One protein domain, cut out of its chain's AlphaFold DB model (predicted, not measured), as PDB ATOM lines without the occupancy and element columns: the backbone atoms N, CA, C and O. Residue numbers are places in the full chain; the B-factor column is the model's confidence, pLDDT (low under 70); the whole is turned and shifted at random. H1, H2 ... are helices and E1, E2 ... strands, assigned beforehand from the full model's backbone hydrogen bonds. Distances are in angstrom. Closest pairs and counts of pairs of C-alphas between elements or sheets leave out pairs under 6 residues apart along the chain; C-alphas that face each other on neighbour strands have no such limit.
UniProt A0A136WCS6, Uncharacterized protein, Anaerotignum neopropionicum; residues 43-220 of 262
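AT A GLANCE: This is residues 43 to 220 of the 262 residues of an uncharacterized protein of Anaerotignum neopropionicum (UniProt A0A136WCS6). Three antiparallel sheets are stacked one behind another: a twisted sheet of five strands at one end, curled round H1 on its far face, a sheet of three strands in the middle, and a second sheet of three strands at the other end. After E10 the chain turns back through H2 to E11, which joins the first sheet at its edge. The printed part has 178 residues with two named helices and eleven named strands, in the order H1, E1 to E10, H2, E11. The sheets' orders are E1 E2 E3 E4 E11, E5 E6 E9 and E8 E7 E10; the class is mixed, with 88 residues, under half, in named elements. The whole is compact, with a radius of gyration of the C-alphas of 16.4 A and spans of 48 by 38 by 25 A.

HOW THE PARTS SIT: H1, residues 46 to 57, is on the sheet of E1, residues 64 to 72, E2, 75 to 82, E3, 89 to 96, E4, 102 to 110, and E11, 214 to 216. Its closest C-alphas to E1 are those of Ser 50 and Ala 64, 5.0 A apart. E1 to E4 form a meander, each strand the antiparallel neighbour of the one before: N 65 and O 81 are 2.8 A apart, N 78 and O 92 2.8 A, N 91 and O 108 3.0 A, within hydrogen-bond range. E11 pairs with E4 through N 107 and O 215, 2.8 A. E1 bends by 71 degrees at residue 67 and E4 by 60 degrees at residue 105. This sheet is face to face with that of E5, residues 116 to 119, E6, 129 to 134, and E9, 167 to 172, at 10.0 A centre to centre, the strands at 33 degrees; the closest C-alphas of E1 and E9 are those of Ala 68 and Leu 168, 5.9 A. N 118 and O 131 are 3.1 A apart, N 132 and O 169 2.8 A. The next sheet, E7, residues 143 to 148, E8, 158 to 161, and E10, 183 to 188, faces it at 9.7 A, the strands at 42 degrees; Asn 118 and Thr 183 give the closest C-alphas of E5 and E10, 5.9 A. N 146 and O 158 are 2.8 A apart, N 145 and O 186 2.9 A. H2, residues 197 to 203, is only just not on this sheet, with 4 pairs of C-alphas within 10 A. In H1 and H2 every O i to N i+4 pair is within hydrogen-bond range.

IN THESE COORDINATES: H1 begins at C-alpha 46 (3.679, -15.340, -31.862) and spans 16.7 A. E1 to E4 span 21.8, 21.9, 22.8 and 23.0 A; E7 spans 17.3 A. E11 ends at C-alpha 216 (6.300, -34.314, -22.606).

THE WHOLE: The C-alphas farthest apart, Phe 99 and Leu 191, are 50.0 A apart. The printed part has no cut and no long link. Its mean pLDDT is 87.2, under 70 at residues 121 to 125, 175 to 181, 210 and 218 to 220.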
ATOM      1  N   THR A  43       7.525 -20.874 -36.103       89.06
ATOM      2  CA  THR A  43       7.914 -20.065 -34.933       89.06
ATOM      3  C   THR A  43       8.132 -18.590 -35.281       89.06
ATOM      4  O   THR A  43       8.709 -17.837 -34.501       89.06
ATOM      5  N   LYS A  44       7.722 -18.181 -36.489       87.56
ATOM      6  CA  LYS A  44       7.887 -16.808 -36.994       87.56
ATOM      7  C   LYS A  44       6.863 -15.826 -36.438       87.56
ATOM      8  O   LYS A  44       7.121 -14.629 -36.475       87.56
ATOM      9  N   ASP A  45       5.718 -16.340 -36.017       90.50
ATOM     10  CA  ASP A  45       4.575 -15.566 -35.562       90.50
ATOM     11  C   ASP A  45       4.194 -16.054 -34.167       90.50
ATOM     12  O   ASP A  45       4.117 -17.263 -33.926       90.50
ATOM     13  N   ASP A  46       4.019 -15.107 -33.257       93.12
ATOM     14  CA  ASP A  46       3.679 -15.340 -31.862       93.12
ATOM     15  C   ASP A  46       2.282 -15.931 -31.738       93.12
ATOM     16  O   ASP A  46       2.117 -16.875 -30.977       93.12
ATOM     17  N   GLU A  47       1.331 -15.504 -32.570       92.56
ATOM     18  CA  GLU A  47      -0.035 -16.032 -32.564       92.56
ATOM     19  C   GLU A  47      -0.056 -17.515 -32.958       92.56
ATOM     20  O   GLU A  47      -0.654 -18.346 -32.277       92.56
ATOM     21  N   ILE A  48       0.678 -17.879 -34.018       92.00
ATOM     22  CA  ILE A  48       0.785 -19.278 -34.462       92.00
ATOM     23  C   ILE A  48       1.443 -20.141 -33.381       92.00
ATOM     24  O   ILE A  48       1.034 -21.281 -33.160       92.00
ATOM     25  N   LEU A  49       2.482 -19.620 -32.726       93.69
ATOM     26  CA  LEU A  49       3.207 -20.355 -31.697       93.69
ATOM     27  C   LEU A  49       2.371 -20.537 -30.426       93.69
ATOM     28  O   LEU A  49       2.394 -21.622 -29.854       93.69
ATOM     29  N   SER A  50       1.622 -19.514 -30.021       93.94
ATOM     30  CA  SER A  50       0.672 -19.575 -28.910       93.94
ATOM     31  C   SER A  50      -0.392 -20.645 -29.135       93.94
ATOM     32  O   SER A  50      -0.552 -21.527 -28.295       93.94
ATOM     33  N   VAL A  51      -1.031 -20.648 -30.311       92.88
ATOM     34  CA  VAL A  51      -2.018 -21.677 -30.681       92.88
ATOM     35  C   VAL A  51      -1.392 -23.072 -30.655       92.88
ATOM     36  O   VAL A  51      -1.989 -24.007 -30.130       92.88
ATOM     37  N   ALA A  52      -0.166 -23.223 -31.165       93.38
ATOM     38  CA  ALA A  52       0.528 -24.507 -31.140       93.38
ATOM     39  C   ALA A  52       0.810 -24.994 -29.705       93.38
ATOM     40  O   ALA A  52       0.730 -26.195 -29.447       93.38
ATOM     41  N   ILE A  53       1.135 -24.091 -28.771       93.31
ATOM     42  CA  ILE A  53       1.320 -24.432 -27.351       93.31
ATOM     43  C   ILE A  53      -0.006 -24.895 -26.742       93.31
ATOM     44  O   ILE A  53      -0.033 -25.936 -26.086       93.31
ATOM     45  N   ASP A  54      -1.101 -24.178 -26.994       91.75
ATOM     46  CA  ASP A  54      -2.431 -24.546 -26.497       91.75
ATOM     47  C   ASP A  54      -2.876 -25.922 -27.013       91.75
ATOM     48  O   ASP A  54      -3.321 -26.770 -26.238       91.75
ATOM     49  N   GLU A  55      -2.686 -26.189 -28.308       90.94
ATOM     50  CA  GLU A  55      -2.958 -27.502 -28.901       90.94
ATOM     51  C   GLU A  55      -2.103 -28.606 -28.261       90.94
ATOM     52  O   GLU A  55      -2.588 -29.719 -28.042       90.94
ATOM     53  N   TYR A  56      -0.846 -28.305 -27.921       89.81
ATOM     54  CA  TYR A  56       0.069 -29.270 -27.317       89.81
ATOM     55  C   TYR A  56      -0.281 -29.620 -25.868       89.81
ATOM     56  O   TYR A  56      -0.034 -30.749 -25.450       89.81
ATOM     57  N   PHE A  57      -0.883 -28.707 -25.103       86.81
ATOM     58  CA  PHE A  57      -1.347 -29.012 -23.746       86.81
ATOM     59  C   PHE A  57      -2.589 -29.914 -23.708       86.81
ATOM     60  O   PHE A  57      -2.828 -30.495 -22.649       86.81
ATOM     61  N   PHE A  58      -3.309 -30.061 -24.837       78.00
ATOM     62  CA  PHE A  58      -4.448 -30.936 -25.220       78.00
ATOM     63  C   PHE A  58      -5.595 -31.182 -24.215       78.00
ATOM     64  O   PHE A  58      -6.748 -31.318 -24.616       78.00
ATOM     65  N   THR A  59      -5.311 -31.275 -22.920       76.12
ATOM     66  CA  THR A  59      -6.262 -31.358 -21.806       76.12
ATOM     67  C   THR A  59      -6.675 -30.008 -21.235       76.12
ATOM     68  O   THR A  59      -7.692 -29.948 -20.544       76.12
ATOM     69  N   GLU A  60      -5.909 -28.944 -21.482       75.38
ATOM     70  CA  GLU A  60      -6.141 -27.627 -20.885       75.38
ATOM     71  C   GLU A  60      -5.875 -26.513 -21.892       75.38
ATOM     72  O   GLU A  60      -4.875 -26.546 -22.604       75.38
ATOM     73  N   THR A  61      -6.760 -25.517 -21.919       80.69
ATOM     74  CA  THR A  61      -6.516 -24.267 -22.641       80.69
ATOM     75  C   THR A  61      -5.653 -23.369 -21.763       80.69
ATOM     76  O   THR A  61      -6.051 -22.999 -20.649       80.69
ATOM     77  N   VAL A  62      -4.449 -23.074 -22.244       84.25
ATOM     78  CA  VAL A  62      -3.469 -22.247 -21.538       84.25
ATOM     79  C   VAL A  62      -3.585 -20.786 -21.977       84.25
ATOM     80  O   VAL A  62      -3.303 -19.906 -21.176       84.25
ATOM     81  N   GLU A  63      -4.062 -20.516 -23.192       90.50
ATOM     82  CA  GLU A  63      -4.098 -19.167 -23.769       90.50
ATOM     83  C   GLU A  63      -2.700 -18.539 -23.671       90.50
ATOM     84  O   GLU A  63      -2.470 -17.517 -23.024       90.50
ATOM     85  N   ALA A  64      -1.718 -19.254 -24.225       92.56
ATOM     86  CA  ALA A  64      -0.314 -18.910 -24.064       92.56
ATOM     87  C   ALA A  64       0.003 -17.528 -24.662       92.56
ATOM     88  O   ALA A  64      -0.243 -17.272 -25.839       92.56
ATOM     89  N   ASN A  65       0.640 -16.655 -23.887       95.00
ATOM     90  CA  ASN A  65       1.174 -15.375 -24.347       95.00
ATOM     91  C   ASN A  65       2.706 -15.421 -24.359       95.00
ATOM     92  O   ASN A  65       3.331 -15.578 -23.309       95.00
ATOM     93  N   ILE A  66       3.324 -15.307 -25.535       96.31
ATOM     94  CA  ILE A  66       4.776 -15.451 -25.679       96.31
ATOM     95  C   ILE A  66       5.498 -14.240 -25.076       96.31
ATOM     96  O   ILE A  66       5.283 -13.104 -25.483       96.31
ATOM     97  N   LEU A  67       6.407 -14.497 -24.135       95.88
ATOM     98  CA  LEU A  67       7.194 -13.470 -23.453       95.88
ATOM     99  C   LEU A  67       8.611 -13.356 -24.017       95.88
ATOM    100  O   LEU A  67       9.115 -12.257 -24.236       95.88
ATOM    101  N   ALA A  68       9.274 -14.494 -24.236       95.81
ATOM    102  CA  ALA A  68      10.649 -14.528 -24.720       95.81
ATOM    103  C   ALA A  68      10.967 -15.824 -25.473       95.81
ATOM    104  O   ALA A  68      10.301 -16.851 -25.325       95.81
ATOM    105  N   ARG A  69      12.016 -15.764 -26.299       95.44
ATOM    106  CA  ARG A  69      12.494 -16.881 -27.117       95.44
ATOM    107  C   ARG A  69      14.003 -16.930 -27.115       95.44
ATOM    108  O   ARG A  69      14.650 -15.913 -27.356       95.44
ATOM    109  N   GLU A  70      14.546 -18.128 -26.992       94.44
ATOM    110  CA  GLU A  70      15.977 -18.338 -27.134       94.44
ATOM    111  C   GLU A  70      16.266 -19.641 -27.874       94.44
ATOM    112  O   GLU A  70      15.615 -20.661 -27.658       94.44
ATOM    113  N   ASN A  71      17.220 -19.596 -28.806       92.19
ATOM    114  CA  ASN A  71      17.612 -20.758 -29.598       92.19
ATOM    115  C   ASN A  71      19.026 -21.192 -29.224       92.19
ATOM    116  O   ASN A  71      19.958 -20.395 -29.334       92.19
ATOM    117  N   ILE A  72      19.204 -22.481 -28.942       89.81
ATOM    118  CA  ILE A  72      20.523 -23.109 -28.860       89.81
ATOM    119  C   ILE A  72      20.563 -24.328 -29.776       89.81
ATOM    120  O   ILE A  72      19.850 -25.316 -29.607       89.81
ATOM    121  N   GLY A  73      21.439 -24.265 -30.779       88.38
ATOM    122  CA  GLY A  73      21.609 -25.337 -31.755       88.38
ATOM    123  C   GLY A  73      20.328 -25.604 -32.550       88.38
ATOM    124  O   GLY A  73      19.987 -24.856 -33.469       88.38
ATOM    125  N   ARG A  74      19.656 -26.718 -32.244       89.38
ATOM    126  CA  ARG A  74      18.374 -27.106 -32.854       89.38
ATOM    127  C   ARG A  74      17.190 -26.916 -31.913       89.38
ATOM    128  O   ARG A  74      16.078 -27.156 -32.355       89.38
ATOM    129  N   GLU A  75      17.403 -26.513 -30.671       91.50
ATOM    130  CA  GLU A  75      16.327 -26.345 -29.701       91.50
ATOM    131  C   GLU A  75      15.922 -24.877 -29.601       91.50
ATOM    132  O   GLU A  75      16.772 -23.987 -29.553       91.50
ATOM    133  N   LEU A  76      14.614 -24.644 -29.607       94.06
ATOM    134  CA  LEU A  76      13.983 -23.365 -29.327       94.06
ATOM    135  C   LEU A  76      13.281 -23.478 -27.981       94.06
ATOM    136  O   LEU A  76      12.395 -24.314 -27.822       94.06
ATOM    137  N   PHE A  77      13.639 -22.600 -27.060       94.62
ATOM    138  CA  PHE A  77      12.960 -22.419 -25.791       94.62
ATOM    139  C   PHE A  77      12.038 -21.218 -25.916       94.62
ATOM    140  O   PHE A  77      12.423 -20.168 -26.441       94.62
ATOM    141  N   VAL A  78      10.813 -21.392 -25.450       96.38
ATOM    142  CA  VAL A  78       9.753 -20.398 -25.525       96.38
ATOM    143  C   VAL A  78       9.228 -20.195 -24.121       96.38
ATOM    144  O   VAL A  78       8.638 -21.107 -23.548       96.38
ATOM    145  N   PHE A  79       9.463 -19.010 -23.576       96.69
ATOM    146  CA  PHE A  79       8.909 -18.585 -22.301       96.69
ATOM    147  C   PHE A  79       7.585 -17.879 -22.566       96.69
ATOM    148  O   PHE A  79       7.530 -16.967 -23.395       96.69
ATOM    149  N   PHE A  80       6.522 -18.320 -21.906       95.69
ATOM    150  CA  PHE A  80       5.177 -17.795 -22.109       95.69
ATOM    151  C   PHE A  80       4.445 -17.626 -20.777       95.69
ATOM    152  O   PHE A  80       4.726 -18.334 -19.814       95.69
ATOM    153  N   GLN A  81       3.500 -16.697 -20.724       94.12
ATOM    154  CA  GLN A  81       2.564 -16.533 -19.618       94.12
ATOM    155  C   GLN A  81       1.230 -17.194 -19.964       94.12
ATOM    156  O   GLN A  81       0.853 -17.249 -21.133       94.12
ATOM    157  N   ARG A  82       0.504 -17.664 -18.953       91.19
ATOM    158  CA  ARG A  82      -0.895 -18.066 -19.093       91.19
ATOM    159  C   ARG A  82      -1.793 -16.827 -19.020       91.19
ATOM    160  O   ARG A  82      -1.782 -16.147 -17.989       91.19
ATOM    161  N   ASP A  83      -2.549 -16.516 -20.072       88.06
ATOM    162  CA  ASP A  83      -3.428 -15.342 -20.034       88.06
ATOM    163  C   ASP A  83      -4.517 -15.497 -18.959       88.06
ATOM    164  O   ASP A  83      -4.991 -16.594 -18.670       88.06
ATOM    165  N   GLY A  84      -4.854 -14.401 -18.279       83.81
ATOM    166  CA  GLY A  84      -5.837 -14.393 -17.189       83.81
ATOM    167  C   GLY A  84      -5.412 -15.058 -15.867       83.81
ATOM    168  O   GLY A  84      -6.151 -14.949 -14.887       83.81
ATOM    169  N   TYR A  85      -4.232 -15.687 -15.780       86.44
ATOM    170  CA  TYR A  85      -3.722 -16.325 -14.556       86.44
ATOM    171  C   TYR A  85      -2.433 -15.650 -14.077       86.44
ATOM    172  O   TYR A  85      -1.328 -15.945 -14.533       86.44
ATOM    173  N   VAL A  86      -2.572 -14.734 -13.117       88.06
ATOM    174  CA  VAL A  86      -1.429 -14.027 -12.516       88.06
ATOM    175  C   VAL A  86      -0.454 -15.033 -11.905       88.06
ATOM    176  O   VAL A  86      -0.871 -15.956 -11.206       88.06
ATOM    177  N   GLY A  87       0.839 -14.847 -12.180       86.94
ATOM    178  CA  GLY A  87       1.924 -15.690 -11.673       86.94
ATOM    179  C   GLY A  87       2.137 -17.004 -12.422       86.94
ATOM    180  O   GLY A  87       3.166 -17.632 -12.207       86.94
ATOM    181  N   HIS A  88       1.233 -17.400 -13.326       90.12
ATOM    182  CA  HIS A  88       1.380 -18.631 -14.107       90.12
ATOM    183  C   HIS A  88       2.148 -18.383 -15.394       90.12
ATOM    184  O   HIS A  88       1.752 -17.578 -16.238       90.12
ATOM    185  N   TYR A  89       3.215 -19.142 -15.582       93.31
ATOM    186  CA  TYR A  89       4.022 -19.123 -16.791       93.31
ATOM    187  C   TYR A  89       4.433 -20.535 -17.175       93.31
ATOM    188  O   TYR A  89       4.240 -21.491 -16.429       93.31
ATOM    189  N   GLY A  90       5.030 -20.682 -18.346       92.88
ATOM    190  CA  GLY A  90       5.589 -21.943 -18.767       92.88
ATOM    191  C   GLY A  90       6.765 -21.790 -19.703       92.88
ATOM    192  O   GLY A  90       7.051 -20.719 -20.243       92.88
ATOM    193  N   ILE A  91       7.455 -22.909 -19.880       93.81
ATOM    194  CA  ILE A  91       8.504 -23.058 -20.877       93.81
ATOM    195  C   ILE A  91       8.106 -24.202 -21.792       93.81
ATOM    196  O   ILE A  91       7.887 -25.327 -21.339       93.81
ATOM    197  N   ALA A  92       8.026 -23.905 -23.085       93.69
ATOM    198  CA  ALA A  92       7.916 -24.904 -24.132       93.69
ATOM    199  C   ALA A  92       9.258 -25.046 -24.845       93.69
ATOM    200  O   ALA A  92       9.918 -24.052 -25.153       93.69
ATOM    201  N   VAL A  93       9.652 -26.284 -25.126       92.88
ATOM    202  CA  VAL A  93      10.887 -26.583 -25.849       92.88
ATOM    203  C   VAL A  93      10.557 -27.320 -27.129       92.88
ATOM    204  O   VAL A  93       9.845 -28.325 -27.136       92.88
ATOM    205  N   LEU A  94      11.083 -26.798 -28.233       93.25
ATOM    206  CA  LEU A  94      10.842 -27.301 -29.569       93.25
ATOM    207  C   LEU A  94      12.147 -27.689 -30.253       93.25
ATOM    208  O   LEU A  94      13.153 -26.998 -30.143       93.25
ATOM    209  N   GLU A  95      12.111 -28.742 -31.062       91.88
ATOM    210  CA  GLU A  95      13.221 -29.151 -31.915       91.88
ATOM    211  C   GLU A  95      13.015 -28.681 -33.357       91.88
ATOM    212  O   GLU A  95      12.008 -28.993 -33.992       91.88
ATOM    213  N   ARG A  96      14.032 -28.030 -33.923       92.94
ATOM    214  CA  ARG A  96      14.104 -27.664 -35.334       92.94
ATOM    215  C   ARG A  96      14.420 -28.877 -36.194       92.94
ATOM    216  O   ARG A  96      15.448 -29.547 -36.035       92.94
ATOM    217  N   GLY A  97      13.574 -29.102 -37.180       91.31
ATOM    218  CA  GLY A  97      13.740 -30.073 -38.239       91.31
ATOM    219  C   GLY A  97      14.745 -29.664 -39.319       91.31
ATOM    220  O   GLY A  97      15.186 -28.519 -39.396       91.31
ATOM    221  N   ILE A  98      15.082 -30.600 -40.206       90.06
ATOM    222  CA  ILE A  98      15.993 -30.377 -41.339       90.06
ATOM    223  C   ILE A  98      15.417 -29.399 -42.374       90.06
ATOM    224  O   ILE A  98      16.175 -28.752 -43.088       90.06
ATOM    225  N   PHE A  99      14.089 -29.253 -42.423       90.25
ATOM    226  CA  PHE A  99      13.389 -28.297 -43.290       90.25
ATOM    227  C   PHE A  99      12.983 -27.004 -42.561       90.25
ATOM    228  O   PHE A  99      12.145 -26.252 -43.049       90.25
ATOM    229  N   GLY A 100      13.555 -26.739 -41.381       90.19
ATOM    230  CA  GLY A 100      13.405 -25.469 -40.662       90.19
ATOM    231  C   GLY A 100      12.119 -25.299 -39.846       90.19
ATOM    232  O   GLY A 100      12.046 -24.360 -39.060       90.19
ATOM    233  N   LYS A 101      11.139 -26.197 -39.989       93.50
ATOM    234  CA  LYS A 101       9.963 -26.279 -39.108       93.50
ATOM    235  C   LYS A 101      10.295 -26.963 -37.785       93.50
ATOM    236  O   LYS A 101      11.311 -27.649 -37.694       93.50
ATOM    237  N   TYR A 102       9.437 -26.796 -36.789       94.06
ATOM    238  CA  TYR A 102       9.656 -27.281 -35.432       94.06
ATOM    239  C   TYR A 102       8.638 -28.352 -35.021       94.06
ATOM    240  O   TYR A 102       7.573 -28.471 -35.627       94.06
ATOM    241  N   ARG A 103       8.986 -29.115 -33.982       91.62
ATOM    242  CA  ARG A 103       8.097 -30.014 -33.232       91.62
ATOM    243  C   ARG A 103       8.288 -29.799 -31.732       91.62
ATOM    244  O   ARG A 103       9.395 -29.433 -31.337       91.62
ATOM    245  N   PHE A 104       7.282 -30.061 -30.903       91.56
ATOM    246  CA  PHE A 104       7.442 -29.994 -29.446       91.56
ATOM    247  C   PHE A 104       8.234 -31.187 -28.901       91.56
ATOM    248  O   PHE A 104       8.052 -32.327 -29.329       91.56
ATOM    249  N   LEU A 105       9.100 -30.915 -27.930       88.94
ATOM    250  CA  LEU A 105       9.734 -31.926 -27.085       88.94
ATOM    251  C   LEU A 105       9.025 -32.000 -25.736       88.94
ATOM    252  O   LEU A 105       8.702 -33.093 -25.275       88.94
ATOM    253  N   ASN A 106       8.748 -30.844 -25.136       89.19
ATOM    254  CA  ASN A 106       7.919 -30.718 -23.949       89.19
ATOM    255  C   ASN A 106       7.365 -29.295 -23.802       89.19
ATOM    256  O   ASN A 106       7.805 -28.355 -24.468       89.19
ATOM    257  N   ALA A 107       6.405 -29.158 -22.901       90.94
ATOM    258  CA  ALA A 107       5.946 -27.896 -22.363       90.94
ATOM    259  C   ALA A 107       5.491 -28.114 -20.919       90.94
ATOM    260  O   ALA A 107       4.819 -29.099 -20.617       90.94
ATOM    261  N   GLY A 108       5.868 -27.210 -20.023       89.69
ATOM    262  CA  GLY A 108       5.472 -27.270 -18.621       89.69
ATOM    263  C   GLY A 108       5.025 -25.912 -18.117       89.69
ATOM    264  O   GLY A 108       5.602 -24.898 -18.505       89.69
ATOM    265  N   LEU A 109       4.007 -25.918 -17.262       90.31
ATOM    266  CA  LEU A 109       3.563 -24.756 -16.503       90.31
ATOM    267  C   LEU A 109       4.191 -24.747 -15.106       90.31
ATOM    268  O   LEU A 109       4.479 -25.794 -14.525       90.31
ATOM    269  N   ASN A 110       4.392 -23.549 -14.576       89.44
ATOM    270  CA  ASN A 110       4.900 -23.271 -13.245       89.44
ATOM    271  C   ASN A 110       4.260 -21.975 -12.719       89.44
ATOM    272  O   ASN A 110       3.742 -21.161 -13.485       89.44
ATOM    273  N   ASP A 111       4.295 -21.799 -11.410       89.31
ATOM    274  CA  ASP A 111       3.686 -20.700 -10.669       89.31
ATOM    275  C   ASP A 111       4.682 -19.998  -9.724       89.31
ATOM    276  O   ASP A 111       4.318 -19.104  -8.955       89.31
ATOM    277  N   PHE A 112       5.965 -20.366  -9.793       86.00
ATOM    278  CA  PHE A 112       6.992 -19.802  -8.927       86.00
ATOM    279  C   PHE A 112       7.332 -18.347  -9.280       86.00
ATOM    280  O   PHE A 112       7.867 -18.049 -10.340       86.00
ATOM    281  N   SER A 113       7.050 -17.416  -8.372       86.19
ATOM    282  CA  SER A 113       7.056 -15.981  -8.694       86.19
ATOM    283  C   SER A 113       8.446 -15.323  -8.730       86.19
ATOM    284  O   SER A 113       8.576 -14.214  -9.247       86.19
ATOM    285  N   LEU A 114       9.484 -15.985  -8.207       92.06
ATOM    286  CA  LEU A 114      10.872 -15.532  -8.356       92.06
ATOM    287  C   LEU A 114      11.524 -16.145  -9.605       92.06
ATOM    288  O   LEU A 114      10.870 -16.811 -10.405       92.06
ATOM    289  N   TYR A 115      12.829 -15.933  -9.795       93.56
ATOM    290  CA  TYR A 115      13.525 -16.535 -10.926       93.56
ATOM    291  C   TYR A 115      13.524 -18.054 -10.794       93.56
ATOM    292  O   TYR A 115      13.931 -18.624  -9.777       93.56
ATOM    293  N   TRP A 116      13.084 -18.712 -11.856       90.19
ATOM    294  CA  TRP A 116      13.143 -20.152 -11.983       90.19
ATOM    295  C   TRP A 116      14.373 -20.536 -12.774       90.19
ATOM    296  O   TRP A 116      14.649 -19.984 -13.838       90.19
ATOM    297  N   CYS A 117      15.099 -21.505 -12.239       88.31
ATOM    298  CA  CYS A 117      16.259 -22.081 -12.878       88.31
ATOM    299  C   CYS A 117      16.159 -23.595 -12.784       88.31
ATOM    300  O   CYS A 117      15.833 -24.127 -11.723       88.31
ATOM    301  N   ASN A 118      16.464 -24.280 -13.881       85.94
ATOM    302  CA  ASN A 118      16.736 -25.708 -13.887       85.94
ATOM    303  C   ASN A 118      17.720 -26.057 -14.996       85.94
ATOM    304  O   ASN A 118      17.901 -25.317 -15.965       85.94
ATOM    305  N   TYR A 119      18.324 -27.232 -14.874       82.69
ATOM    306  CA  TYR A 119      19.027 -27.833 -15.996       82.69
ATOM    307  C   TYR A 119      18.064 -28.088 -17.157       82.69
ATOM    308  O   TYR A 119      16.907 -28.457 -16.945       82.69
ATOM    309  N   ALA A 120      18.566 -28.019 -18.388       75.94
ATOM    310  CA  ALA A 120      17.881 -28.541 -19.571       75.94
ATOM    311  C   ALA A 120      17.863 -30.093 -19.592       75.94
ATOM    312  O   ALA A 120      18.003 -30.722 -20.643       75.94
ATOM    313  N   ASP A 121      17.733 -30.728 -18.418       61.12
ATOM    314  CA  ASP A 121      17.685 -32.181 -18.256       61.12
ATOM    315  C   ASP A 121      16.415 -32.737 -18.916       61.12
ATOM    316  O   ASP A 121      15.335 -32.155 -18.825       61.12
ATOM    317  N   GLY A 122      16.553 -33.843 -19.645       56.97
ATOM    318  CA  GLY A 122      15.493 -34.376 -20.508       56.97
ATOM    319  C   GLY A 122      15.391 -33.738 -21.903       56.97
ATOM    320  O   GLY A 122      14.649 -34.262 -22.734       56.97
ATOM    321  N   GLN A 123      16.163 -32.686 -22.203       64.94
ATOM    322  CA  GLN A 123      16.350 -32.163 -23.567       64.94
ATOM    323  C   GLN A 123      17.591 -32.772 -24.236       64.94
ATOM    324  O   GLN A 123      18.430 -33.388 -23.572       64.94
ATOM    325  N   ARG A 124      17.772 -32.588 -25.553       65.06
ATOM    326  CA  ARG A 124      18.983 -33.067 -26.250       65.06
ATOM    327  C   ARG A 124      20.232 -32.282 -25.852       65.06
ATOM    328  O   ARG A 124      21.328 -32.809 -26.022       65.06
ATOM    329  N   LEU A 125      20.083 -31.060 -25.333       68.31
ATOM    330  CA  LEU A 125      21.192 -30.261 -24.796       68.31
ATOM    331  C   LEU A 125      21.835 -30.882 -23.545       68.31
ATOM    332  O   LEU A 125      23.040 -30.736 -23.348       68.31
ATOM    333  N   GLY A 126      21.057 -31.606 -22.735       70.81
ATOM    334  CA  GLY A 126      21.530 -32.270 -21.523       70.81
ATOM    335  C   GLY A 126      21.858 -31.316 -20.367       70.81
ATOM    336  O   GLY A 126      21.550 -30.126 -20.388       70.81
ATOM    337  N   LYS A 127      22.511 -31.858 -19.333       72.69
ATOM    338  CA  LYS A 127      22.786 -31.158 -18.063       72.69
ATOM    339  C   LYS A 127      23.841 -30.049 -18.157       72.69
ATOM    340  O   LYS A 127      24.039 -29.311 -17.204       72.69
ATOM    341  N   GLU A 128      24.502 -29.886 -19.299       81.25
ATOM    342  CA  GLU A 128      25.493 -28.819 -19.493       81.25
ATOM    343  C   GLU A 128      24.870 -27.424 -19.621       81.25
ATOM    344  O   GLU A 128      25.606 -26.446 -19.691       81.25
ATOM    345  N   TYR A 129      23.543 -27.306 -19.683       87.50
ATOM    346  CA  TYR A 129      22.861 -26.026 -19.847       87.50
ATOM    347  C   TYR A 129      21.875 -25.772 -18.711       87.50
ATOM    348  O   TYR A 129      21.136 -26.674 -18.313       87.50
ATOM    349  N   LEU A 130      21.847 -24.532 -18.228       89.62
ATOM    350  CA  LEU A 130      20.811 -24.006 -17.344       89.62
ATOM    351  C   LEU A 130      19.846 -23.155 -18.152       89.62
ATOM    352  O   LEU A 130      20.272 -22.349 -18.978       89.62
ATOM    353  N   VAL A 131      18.562 -23.316 -17.866       92.00
ATOM    354  CA  VAL A 131      17.486 -22.455 -18.341       92.00
ATOM    355  C   VAL A 131      17.038 -21.615 -17.160       92.00
ATOM    356  O   VAL A 131      16.632 -22.168 -16.141       92.00
ATOM    357  N   ILE A 132      17.136 -20.298 -17.297       94.06
ATOM    358  CA  ILE A 132      16.821 -19.317 -16.262       94.06
ATOM    359  C   ILE A 132      15.753 -18.387 -16.824       94.06
ATOM    360  O   ILE A 132      15.918 -17.836 -17.911       94.06
ATOM    361  N   CYS A 133      14.659 -18.194 -16.101       95.12
ATOM    362  CA  CYS A 133      13.628 -17.238 -16.479       95.12
ATOM    363  C   CYS A 133      13.099 -16.486 -15.263       95.12
ATOM    364  O   CYS A 133      13.041 -17.029 -14.160       95.12
ATOM    365  N   GLY A 134      12.663 -15.251 -15.483       95.31
ATOM    366  CA  GLY A 134      12.003 -14.430 -14.475       95.31
ATOM    367  C   GLY A 134      10.774 -13.758 -15.067       95.31
ATOM    368  O   GLY A 134      10.856 -13.180 -16.151       95.31
ATOM    369  N   LEU A 135       9.644 -13.849 -14.363       94.94
ATOM    370  CA  LEU A 135       8.382 -13.226 -14.772       94.94
ATOM    371  C   LEU A 135       8.268 -11.768 -14.300       94.94
ATOM    372  O   LEU A 135       7.692 -10.944 -15.006       94.94
ATOM    373  N   TYR A 136       8.849 -11.446 -13.139       95.00
ATOM    374  CA  TYR A 136       8.743 -10.135 -12.498       95.00
ATOM    375  C   TYR A 136      10.108  -9.511 -12.210       95.00
ATOM    376  O   TYR A 136      11.083 -10.213 -11.931       95.00
ATOM    377  N   ASP A 137      10.153  -8.179 -12.259       95.19
ATOM    378  CA  ASP A 137      11.276  -7.412 -11.728       95.19
ATOM    379  C   ASP A 137      11.262  -7.547 -10.200       95.19
ATOM    380  O   ASP A 137      10.240  -7.289  -9.559       95.19
ATOM    381  N   LEU A 138      12.387  -7.966  -9.619       94.81
ATOM    382  CA  LEU A 138      12.510  -8.165  -8.177       94.81
ATOM    383  C   LEU A 138      13.044  -6.883  -7.517       94.81
ATOM    384  O   LEU A 138      14.081  -6.367  -7.946       94.81
ATOM    385  N   PRO A 139      12.374  -6.341  -6.486       94.00
ATOM    386  CA  PRO A 139      12.799  -5.098  -5.858       94.00
ATOM    387  C   PRO A 139      14.131  -5.278  -5.130       94.00
ATOM    388  O   PRO A 139      14.361  -6.283  -4.466       94.00
ATOM    389  N   ASN A 140      14.996  -4.267  -5.231       94.81
ATOM    390  CA  ASN A 140      16.319  -4.211  -4.592       94.81
ATOM    391  C   ASN A 140      17.317  -5.300  -5.029       94.81
ATOM    392  O   ASN A 140      18.446  -5.299  -4.550       94.81
ATOM    393  N   VAL A 141      16.957  -6.183  -5.964       96.81
ATOM    394  CA  VAL A 141      17.877  -7.178  -6.525       96.81
ATOM    395  C   VAL A 141      18.706  -6.531  -7.633       96.81
ATOM    396  O   VAL A 141      18.159  -6.040  -8.621       96.81
ATOM    397  N   THR A 142      20.032  -6.561  -7.509       97.38
ATOM    398  CA  THR A 142      20.950  -6.064  -8.553       97.38
ATOM    399  C   THR A 142      21.760  -7.162  -9.222       97.38
ATOM    400  O   THR A 142      22.234  -6.989 -10.348       97.38
ATOM    401  N   SER A 143      21.896  -8.314  -8.568       97.31
ATOM    402  CA  SER A 143      22.559  -9.491  -9.117       97.31
ATOM    403  C   SER A 143      21.985 -10.776  -8.534       97.31
ATOM    404  O   SER A 143      21.287 -10.770  -7.520       97.31
ATOM    405  N   TYR A 144      22.250 -11.882  -9.216       96.56
ATOM    406  CA  TYR A 144      21.854 -13.208  -8.779       96.56
ATOM    407  C   TYR A 144      22.947 -14.226  -9.089       96.56
ATOM    408  O   TYR A 144      23.722 -14.075 -10.040       96.56
ATOM    409  N   ALA A 145      22.978 -15.290  -8.295       94.69
ATOM    410  CA  ALA A 145      23.838 -16.437  -8.516       94.69
ATOM    411  C   ALA A 145      23.035 -17.733  -8.413       94.69
ATOM    412  O   ALA A 145      22.091 -17.854  -7.634       94.69
ATOM    413  N   VAL A 146      23.409 -18.700  -9.239       92.00
ATOM    414  CA  VAL A 146      22.793 -20.020  -9.313       92.00
ATOM    415  C   VAL A 146      23.772 -21.034  -8.757       92.00
ATOM    416  O   VAL A 146      24.898 -21.138  -9.240       92.00
ATOM    417  N   PHE A 147      23.325 -21.825  -7.794       88.75
ATOM    418  CA  PHE A 147      24.116 -22.874  -7.163       88.75
ATOM    419  C   PHE A 147      23.520 -24.254  -7.446       88.75
ATOM    420  O   PHE A 147      22.325 -24.409  -7.724       88.75
ATOM    421  N   SER A 148      24.378 -25.275  -7.393       84.31
ATOM    422  CA  SER A 148      23.939 -26.670  -7.366       84.31
ATOM    423  C   SER A 148      23.382 -26.948  -5.973       84.31
ATOM    424  O   SER A 148      24.158 -27.117  -5.033       84.31
ATOM    425  N   TYR A 149      22.055 -27.027  -5.848       81.38
ATOM    426  CA  TYR A 149      21.342 -26.994  -4.565       81.38
ATOM    427  C   TYR A 149      21.583 -25.684  -3.779       81.38
ATOM    428  O   TYR A 149      22.261 -24.784  -4.260       81.38
ATOM    429  N   ASP A 150      21.023 -25.564  -2.574       78.19
ATOM    430  CA  ASP A 150      21.150 -24.391  -1.683       78.19
ATOM    431  C   ASP A 150      22.528 -24.342  -0.974       78.19
ATOM    432  O   ASP A 150      22.638 -23.958   0.186       78.19
ATOM    433  N   ASN A 151      23.591 -24.823  -1.637       76.19
ATOM    434  CA  ASN A 151      24.945 -24.879  -1.085       76.19
ATOM    435  C   ASN A 151      25.801 -23.718  -1.607       76.19
ATOM    436  O   ASN A 151      26.426 -23.819  -2.664       76.19
ATOM    437  N   THR A 152      25.864 -22.644  -0.828       78.38
ATOM    438  CA  THR A 152      26.646 -21.437  -1.129       78.38
ATOM    439  C   THR A 152      28.139 -21.563  -0.802       78.38
ATOM    440  O   THR A 152      28.902 -20.643  -1.085       78.38
ATOM    441  N   GLU A 153      28.594 -22.692  -0.241       80.25
ATOM    442  CA  GLU A 153      30.023 -22.939   0.023       80.25
ATOM    443  C   GLU A 153      30.812 -23.291  -1.251       80.25
ATOM    444  O   GLU A 153      32.043 -23.281  -1.247       80.25
ATOM    445  N   GLN A 154      30.116 -23.633  -2.340       80.50
ATOM    446  CA  GLN A 154      30.711 -23.945  -3.640       80.50
ATOM    447  C   GLN A 154      30.689 -22.726  -4.562       80.50
ATOM    448  O   GLN A 154      29.887 -21.817  -4.380       80.50
ATOM    449  N   GLU A 155      31.542 -22.716  -5.590       85.88
ATOM    450  CA  GLU A 155      31.433 -21.691  -6.630       85.88
ATOM    451  C   GLU A 155      30.068 -21.782  -7.337       85.88
ATOM    452  O   GLU A 155      29.584 -22.890  -7.607       85.88
ATOM    453  N   PRO A 156      29.441 -20.636  -7.657       89.44
ATOM    454  CA  PRO A 156      28.172 -20.637  -8.358       89.44
ATOM    455  C   PRO A 156      28.329 -21.257  -9.748       89.44
ATOM    456  O   PRO A 156      29.295 -21.007 -10.469       89.44
ATOM    457  N   LEU A 157      27.322 -22.026 -10.162       88.19
ATOM    458  CA  LEU A 157      27.207 -22.561 -11.520       88.19
ATOM    459  C   LEU A 157      27.125 -21.437 -12.556       88.19
ATOM    460  O   LEU A 157      27.566 -21.597 -13.694       88.19
ATOM    461  N   PHE A 158      26.504 -20.328 -12.161       91.19
ATOM    462  CA  PHE A 158      26.320 -19.140 -12.973       91.19
ATOM    463  C   PHE A 158      26.059 -17.928 -12.077       91.19
ATOM    464  O   PHE A 158      25.404 -18.056 -11.047       91.19
ATOM    465  N   GLN A 159      26.528 -16.752 -12.478       93.88
ATOM    466  CA  GLN A 159      26.231 -15.490 -11.802       93.88
ATOM    467  C   GLN A 159      26.078 -14.375 -12.832       93.88
ATOM    468  O   GLN A 159      26.789 -14.362 -13.841       93.88
ATOM    469  N   ASN A 160      25.160 -13.445 -12.586       95.62
ATOM    470  CA  ASN A 160      24.929 -12.312 -13.473       95.62
ATOM    471  C   ASN A 160      24.274 -11.136 -12.740       95.62
ATOM    472  O   ASN A 160      23.730 -11.284 -11.645       95.62
ATOM    473  N   SER A 161      24.290  -9.964 -13.371       96.56
ATOM    474  CA  SER A 161      23.429  -8.852 -12.968       96.56
ATOM    475  C   SER A 161      21.956  -9.213 -13.168       96.56
ATOM    476  O   SER A 161      21.618  -9.967 -14.082       96.56
ATOM    477  N   ALA A 162      21.091  -8.658 -12.321       95.00
ATOM    478  CA  ALA A 162      19.650  -8.825 -12.416       95.00
ATOM    479  C   ALA A 162      19.149  -8.342 -13.779       95.00
ATOM    480  O   ALA A 162      19.567  -7.299 -14.291       95.00
ATOM    481  N   GLU A 163      18.266  -9.131 -14.377       94.12
ATOM    482  CA  GLU A 163      17.745  -8.883 -15.712       94.12
ATOM    483  C   GLU A 163      16.344  -8.304 -15.620       94.12
ATOM    484  O   GLU A 163      15.563  -8.661 -14.737       94.12
ATOM    485  N   LYS A 164      16.021  -7.417 -16.562       95.06
ATOM    486  CA  LYS A 164      14.681  -6.852 -16.647       95.06
ATOM    487  C   LYS A 164      13.702  -7.929 -17.100       95.06
ATOM    488  O   LYS A 164      13.867  -8.488 -18.186       95.06
ATOM    489  N   ALA A 165      12.687  -8.187 -16.293       94.50
ATOM    490  CA  ALA A 165      11.647  -9.149 -16.593       94.50
ATOM    491  C   ALA A 165      10.603  -8.587 -17.589       94.50
ATOM    492  O   ALA A 165      10.410  -7.368 -17.678       94.50
ATOM    493  N   PRO A 166       9.904  -9.458 -18.339       95.94
ATOM    494  CA  PRO A 166      10.126 -10.899 -18.412       95.94
ATOM    495  C   PRO A 166      11.396 -11.241 -19.203       95.94
ATOM    496  O   PRO A 166      11.682 -10.621 -20.228       95.94
ATOM    497  N   PHE A 167      12.144 -12.254 -18.761       96.31
ATOM    498  CA  PHE A 167      13.321 -12.732 -19.490       96.31
ATOM    499  C   PHE A 167      13.422 -14.254 -19.507       96.31
ATOM    500  O   PHE A 167      12.910 -14.954 -18.633       96.31
ATOM    501  N   LEU A 168      14.137 -14.740 -20.518       96.38
ATOM    502  CA  LEU A 168      14.582 -16.115 -20.673       96.38
ATOM    503  C   LEU A 168      16.067 -16.073 -21.026       96.38
ATOM    504  O   LEU A 168      16.473 -15.281 -21.878       96.38
ATOM    505  N   ARG A 169      16.845 -16.916 -20.355       94.75
ATOM    506  CA  ARG A 169      18.276 -17.066 -20.553       94.75
ATOM    507  C   ARG A 169      18.653 -18.539 -20.558       94.75
ATOM    508  O   ARG A 169      18.255 -19.286 -19.664       94.75
ATOM    509  N   ILE A 170      19.500 -18.934 -21.499       92.62
ATOM    510  CA  ILE A 170      20.097 -20.263 -21.521       92.62
ATOM    511  C   ILE A 170      21.616 -20.138 -21.488       92.62
ATOM    512  O   ILE A 170      22.239 -19.521 -22.352       92.62
ATOM    513  N   VAL A 171      22.238 -20.734 -20.475       91.56
ATOM    514  CA  VAL A 171      23.682 -20.619 -20.241       91.56
ATOM    515  C   VAL A 171      24.325 -21.983 -20.151       91.56
ATOM    516  O   VAL A 171      23.790 -22.899 -19.530       91.56
ATOM    517  N   LYS A 172      25.493 -22.114 -20.780       88.19
ATOM    518  CA  LYS A 172      26.316 -23.310 -20.647       88.19
ATOM    519  C   LYS A 172      27.054 -23.267 -19.307       88.19
ATOM    520  O   LYS A 172      27.700 -22.268 -19.005       88.19
ATOM    521  N   THR A 173      26.975 -24.340 -18.534       81.06
ATOM    522  CA  THR A 173      27.728 -24.525 -17.290       81.06
ATOM    523  C   THR A 173      29.066 -25.196 -17.569       81.06
ATOM    524  O   THR A 173      29.255 -25.869 -18.586       81.06
ATOM    525  N   ASN A 174      30.006 -25.052 -16.638       70.19
ATOM    526  CA  ASN A 174      31.348 -25.620 -16.775       70.19
ATOM    527  C   ASN A 174      31.407 -27.149 -16.575       70.19
ATOM    528  O   ASN A 174      32.493 -27.710 -16.579       70.19
ATOM    529  N   GLY A 175      30.269 -27.840 -16.432       57.41
ATOM    530  CA  GLY A 175      30.156 -29.304 -16.517       57.41
ATOM    531  C   GLY A 175      30.847 -30.131 -15.421       57.41
ATOM    532  O   GLY A 175      30.577 -31.325 -15.324       57.41
ATOM    533  N   GLU A 176      31.698 -29.540 -14.581       56.75
ATOM    534  CA  GLU A 176      32.577 -30.311 -13.693       56.75
ATOM    535  C   GLU A 176      31.945 -30.758 -12.362       56.75
ATOM    536  O   GLU A 176      32.509 -31.632 -11.718       56.75
ATOM    537  N   ASN A 177      30.760 -30.274 -11.960       53.09
ATOM    538  CA  ASN A 177      30.172 -30.614 -10.648       53.09
ATOM    539  C   ASN A 177      28.631 -30.684 -10.635       53.09
ATOM    540  O   ASN A 177      27.970 -30.050  -9.815       53.09
ATOM    541  N   ILE A 178      28.020 -31.476 -11.519       59.03
ATOM    542  CA  ILE A 178      26.559 -31.685 -11.494       59.03
ATOM    543  C   ILE A 178      26.231 -32.909 -10.633       59.03
ATOM    544  O   ILE A 178      25.945 -33.994 -11.138       59.03
ATOM    545  N   TYR A 179      26.303 -32.743  -9.311       56.69
ATOM    546  CA  TYR A 179      25.937 -33.796  -8.353       56.69
ATOM    547  C   TYR A 179      24.449 -33.778  -7.970       56.69
ATOM    548  O   TYR A 179      23.935 -34.786  -7.487       56.69
ATOM    549  N   SER A 180      23.742 -32.669  -8.216       65.00
ATOM    550  CA  SER A 180      22.336 -32.481  -7.844       65.00
ATOM    551  C   SER A 180      21.463 -32.185  -9.069       65.00
ATOM    552  O   SER A 180      21.865 -31.381  -9.911       65.00
ATOM    553  N   PRO A 181      20.259 -32.781  -9.184       65.88
ATOM    554  CA  PRO A 181      19.283 -32.394 -10.201       65.88
ATOM    555  C   PRO A 181      18.603 -31.049  -9.893       65.88
ATOM    556  O   PRO A 181      17.892 -30.531 -10.746       65.88
ATOM    557  N   PHE A 182      18.805 -30.494  -8.695       75.00
ATOM    558  CA  PHE A 182      18.165 -29.264  -8.241       75.00
ATOM    559  C   PHE A 182      19.140 -28.090  -8.249       75.00
ATOM    560  O   PHE A 182      20.296 -28.231  -7.841       75.00
ATOM    561  N   THR A 183      18.642 -26.921  -8.638       86.19
ATOM    562  CA  THR A 183      19.365 -25.647  -8.575       86.19
ATOM    563  C   THR A 183      18.664 -24.673  -7.639       86.19
ATOM    564  O   THR A 183      17.439 -24.689  -7.542       86.19
ATOM    565  N   ALA A 184      19.437 -23.818  -6.974       89.44
ATOM    566  CA  ALA A 184      18.923 -22.726  -6.156       89.44
ATOM    567  C   ALA A 184      19.413 -21.387  -6.711       89.44
ATOM    568  O   ALA A 184      20.563 -21.272  -7.133       89.44
ATOM    569  N   VAL A 185      18.536 -20.383  -6.712       93.56
ATOM    570  CA  VAL A 185      18.883 -19.005  -7.075       93.56
ATOM    571  C   VAL A 185      18.988 -18.186  -5.795       93.56
ATOM    572  O   VAL A 185      18.078 -18.225  -4.966       93.56
ATOM    573  N   HIS A 186      20.094 -17.468  -5.643       95.19
ATOM    574  CA  HIS A 186      20.357 -16.524  -4.562       95.19
ATOM    575  C   HIS A 186      20.427 -15.117  -5.151       95.19
ATOM    576  O   HIS A 186      20.904 -14.935  -6.274       95.19
ATOM    577  N   TYR A 187      19.925 -14.138  -4.405       96.56
ATOM    578  CA  TYR A 187      19.708 -12.772  -4.873       96.56
ATOM    579  C   TYR A 187      20.503 -11.809  -4.009       96.56
ATOM    580  O   TYR A 187      20.522 -11.965  -2.790       96.56
ATOM    581  N   TYR A 188      21.124 -10.813  -4.631       97.19
ATOM    582  CA  TYR A 188      21.988  -9.869  -3.935       97.19
ATOM    583  C   TYR A 188      21.618  -8.425  -4.270       97.19
ATOM    584  O   TYR A 188      21.256  -8.104  -5.411       97.19
ATOM    585  N   ASP A 189      21.726  -7.561  -3.266       97.25
ATOM    586  CA  ASP A 189      21.557  -6.116  -3.405       97.25
ATOM    587  C   ASP A 189      22.786  -5.440  -4.042       97.25
ATOM    588  O   ASP A 189      23.711  -6.097  -4.524       97.25
ATOM    589  N   ASP A 190      22.779  -4.109  -4.126       96.50
ATOM    590  CA  ASP A 190      23.875  -3.311  -4.693       96.50
ATOM    591  C   ASP A 190      25.149  -3.307  -3.831       96.50
ATOM    592  O   ASP A 190      26.234  -3.002  -4.334       96.50
ATOM    593  N   LEU A 191      25.033  -3.669  -2.553       96.19
ATOM    594  CA  LEU A 191      26.140  -3.828  -1.612       96.19
ATOM    595  C   LEU A 191      26.708  -5.257  -1.617       96.19
ATOM    596  O   LEU A 191      27.739  -5.504  -0.987       96.19
ATOM    597  N   GLY A 192      26.071  -6.184  -2.339       94.00
ATOM    598  CA  GLY A 192      26.429  -7.598  -2.399       94.00
ATOM    599  C   GLY A 192      25.927  -8.415  -1.206       94.00
ATOM    600  O   GLY A 192      26.401  -9.534  -1.006       94.00
ATOM    601  N   ALA A 193      25.007  -7.882  -0.401       95.62
ATOM    602  CA  ALA A 193      24.357  -8.631   0.666       95.62
ATOM    603  C   ALA A 193      23.241  -9.513   0.093       95.62
ATOM    604  O   ALA A 193      22.502  -9.104  -0.803       95.62
ATOM    605  N   GLU A 194      23.137 -10.739   0.604       95.81
ATOM    606  CA  GLU A 194      22.092 -11.674   0.192       95.81
ATOM    607  C   GLU A 194      20.729 -11.239   0.742       95.81
ATOM    608  O   GLU A 194      20.594 -10.922   1.925       95.81
ATOM    609  N   LEU A 195      19.725 -11.230  -0.131       95.75
ATOM    610  CA  LEU A 195      18.353 -10.850   0.187       95.75
ATOM    611  C   LEU A 195      17.534 -12.066   0.631       95.75
ATOM    612  O   LEU A 195      17.672 -13.163   0.083       95.75
ATOM    613  N   ASP A 196      16.636 -11.857   1.596       94.62
ATOM    614  CA  ASP A 196      15.745 -12.909   2.083       94.62
ATOM    615  C   ASP A 196      14.714 -13.302   1.013       94.62
ATOM    616  O   ASP A 196      13.988 -12.469   0.463       94.62
ATOM    617  N   LYS A 197      14.637 -14.603   0.712       91.75
ATOM    618  CA  LYS A 197      13.720 -15.127  -0.309       91.75
ATOM    619  C   LYS A 197      12.255 -14.924   0.094       91.75
ATOM    620  O   LYS A 197      11.437 -14.672  -0.783       91.75
ATOM    621  N   GLY A 198      11.916 -15.026   1.379       92.06
ATOM    622  CA  GLY A 198      10.554 -14.826   1.880       92.06
ATOM    623  C   GLY A 198      10.078 -13.391   1.677       92.06
ATOM    624  O   GLY A 198       9.019 -13.180   1.092       92.06
ATOM    625  N   GLU A 199      10.901 -12.411   2.046       93.19
ATOM    626  CA  GLU A 199      10.608 -10.990   1.809       93.19
ATOM    627  C   GLU A 199      10.455 -10.675   0.312       93.19
ATOM    628  O   GLU A 199       9.566  -9.917  -0.083       93.19
ATOM    629  N   LEU A 200      11.281 -11.289  -0.542       94.19
ATOM    630  CA  LEU A 200      11.145 -11.157  -1.993       94.19
ATOM    631  C   LEU A 200       9.842 -11.778  -2.510       94.19
ATOM    632  O   LEU A 200       9.182 -11.160  -3.345       94.19
ATOM    633  N   LEU A 201       9.448 -12.958  -2.022       91.88
ATOM    634  CA  LEU A 201       8.174 -13.588  -2.389       91.88
ATOM    635  C   LEU A 201       6.974 -12.709  -2.009       91.88
ATOM    636  O   LEU A 201       6.053 -12.574  -2.809       91.88
ATOM    637  N   ASP A 202       7.010 -12.068  -0.841       92.19
ATOM    638  CA  ASP A 202       5.949 -11.159  -0.385       92.19
ATOM    639  C   ASP A 202       5.865  -9.870  -1.224       92.19
ATOM    640  O   ASP A 202       4.845  -9.175  -1.224       92.19
ATOM    641  N   SER A 203       6.935  -9.540  -1.952       91.75
ATOM    642  CA  SER A 203       7.028  -8.336  -2.781       91.75
ATOM    643  C   SER A 203       6.525  -8.509  -4.219       91.75
ATOM    644  O   SER A 203       6.339  -7.516  -4.928       91.75
ATOM    645  N   VAL A 204       6.291  -9.749  -4.658       91.31
ATOM    646  CA  VAL A 204       5.831 -10.079  -6.014       91.31
ATOM    647  C   VAL A 204       4.390 -10.600  -6.007       91.31
ATOM    648  O   VAL A 204       3.898 -11.071  -4.980       91.31
ATOM    649  N   PRO A 205       3.662 -10.524  -7.139       89.88
ATOM    650  CA  PRO A 205       2.306 -11.052  -7.211       89.88
ATOM    651  C   PRO A 205       2.261 -12.551  -6.900       89.88
ATOM    652  O   PRO A 205       2.895 -13.349  -7.589       89.88
ATOM    653  N   VAL A 206       1.452 -12.925  -5.907       85.75
ATOM    654  CA  VAL A 206       1.184 -14.328  -5.573       85.75
ATOM    655  C   VAL A 206       0.406 -14.976  -6.713       85.75
ATOM    656  O   VAL A 206      -0.604 -14.433  -7.174       85.75
ATOM    657  N   ALA A 207       0.872 -16.139  -7.164       85.00
ATOM    658  CA  ALA A 207       0.187 -16.882  -8.206       85.00
ATOM    659  C   ALA A 207      -1.226 -17.294  -7.762       85.00
ATOM    660  O   ALA A 207      -1.443 -17.750  -6.637       85.00
ATOM    661  N   VAL A 208      -2.200 -17.128  -8.656       83.94
ATOM    662  CA  VAL A 208      -3.576 -17.594  -8.418       83.94
ATOM    663  C   VAL A 208      -3.579 -19.124  -8.360       83.94
ATOM    664  O   VAL A 208      -2.792 -19.760  -9.054       83.94
ATOM    665  N   GLU A 209      -4.460 -19.742  -7.569       78.62
ATOM    666  CA  GLU A 209      -4.576 -21.206  -7.559       78.62
ATOM    667  C   GLU A 209      -4.878 -21.727  -8.974       78.62
ATOM    668  O   GLU A 209      -5.824 -21.301  -9.641       78.62
ATOM    669  N   GLY A 210      -4.041 -22.644  -9.447       68.50
ATOM    670  CA  GLY A 210      -4.108 -23.164 -10.799       68.50
ATOM    671  C   GLY A 210      -3.340 -24.468 -10.912       68.50
ATOM    672  O   GLY A 210      -2.550 -24.831 -10.044       68.50
ATOM    673  N   LYS A 211      -3.597 -25.205 -11.989       73.69
ATOM    674  CA  LYS A 211      -2.833 -26.413 -12.284       73.69
ATOM    675  C   LYS A 211      -1.544 -26.045 -13.003       73.69
ATOM    676  O   LYS A 211      -1.551 -25.196 -13.891       73.69
ATOM    677  N   THR A 212      -0.486 -26.773 -12.676       78.69
ATOM    678  CA  THR A 212       0.835 -26.695 -13.306       78.69
ATOM    679  C   THR A 212       1.129 -27.987 -14.086       78.69
ATOM    680  O   THR A 212       2.031 -28.749 -13.730       78.69
ATOM    681  N   PRO A 213       0.326 -28.325 -15.121       79.06
ATOM    682  CA  PRO A 213       0.560 -29.528 -15.902       79.06
ATOM    683  C   PRO A 213       1.891 -29.438 -16.652       79.06
ATOM    684  O   PRO A 213       2.370 -28.365 -17.026       79.06
ATOM    685  N   SER A 214       2.460 -30.606 -16.921       78.88
ATOM    686  CA  SER A 214       3.595 -30.764 -17.817       78.88
ATOM    687  C   SER A 214       3.267 -31.847 -18.830       78.88
ATOM    688  O   SER A 214       2.820 -32.938 -18.463       78.88
ATOM    689  N   VAL A 215       3.458 -31.528 -20.106       82.25
ATOM    690  CA  VAL A 215       3.288 -32.443 -21.229       82.25
ATOM    691  C   VAL A 215       4.654 -32.654 -21.862       82.25
ATOM    692  O   VAL A 215       5.338 -31.713 -22.257       82.25
ATOM    693  N   GLY A 216       5.069 -33.913 -21.941       75.81
ATOM    694  CA  GLY A 216       6.300 -34.314 -22.606       75.81
ATOM    695  C   GLY A 216       6.001 -35.250 -23.764       75.81
ATOM    696  O   GLY A 216       5.134 -36.120 -23.667       75.81
ATOM    697  N   SER A 217       6.759 -35.119 -24.848       70.00
ATOM    698  CA  SER A 217       6.733 -36.084 -25.934       70.00
ATOM    699  C   SER A 217       7.563 -37.305 -25.535       70.00
ATOM    700  O   SER A 217       8.791 -37.307 -25.629       70.00
ATOM    701  N   ALA A 218       6.892 -38.393 -25.135       59.72
ATOM    702  CA  ALA A 218       7.519 -39.716 -24.993       59.72
ATOM    703  C   ALA A 218       8.085 -40.247 -26.335       59.72
ATOM    704  O   ALA A 218       8.765 -41.272 -26.387       59.72
ATOM    705  N   GLU A 219       7.823 -39.535 -27.434       57.28
ATOM    706  CA  GLU A 219       8.087 -39.924 -28.813       57.28
ATOM    707  C   GLU A 219       9.411 -39.379 -29.365       57.28
ATOM    708  O   GLU A 219       9.677 -39.494 -30.567       57.28
ATOM    709  N   LEU A 220      10.286 -38.826 -28.511       62.88
ATOM    710  CA  LEU A 220      11.537 -38.185 -28.941       62.88
ATOM    711  C   LEU A 220      12.360 -39.071 -29.901       62.88
ATOM    712  O   LEU A 220      12.964 -38.556 -30.849       62.88
TER     713      LEU A 220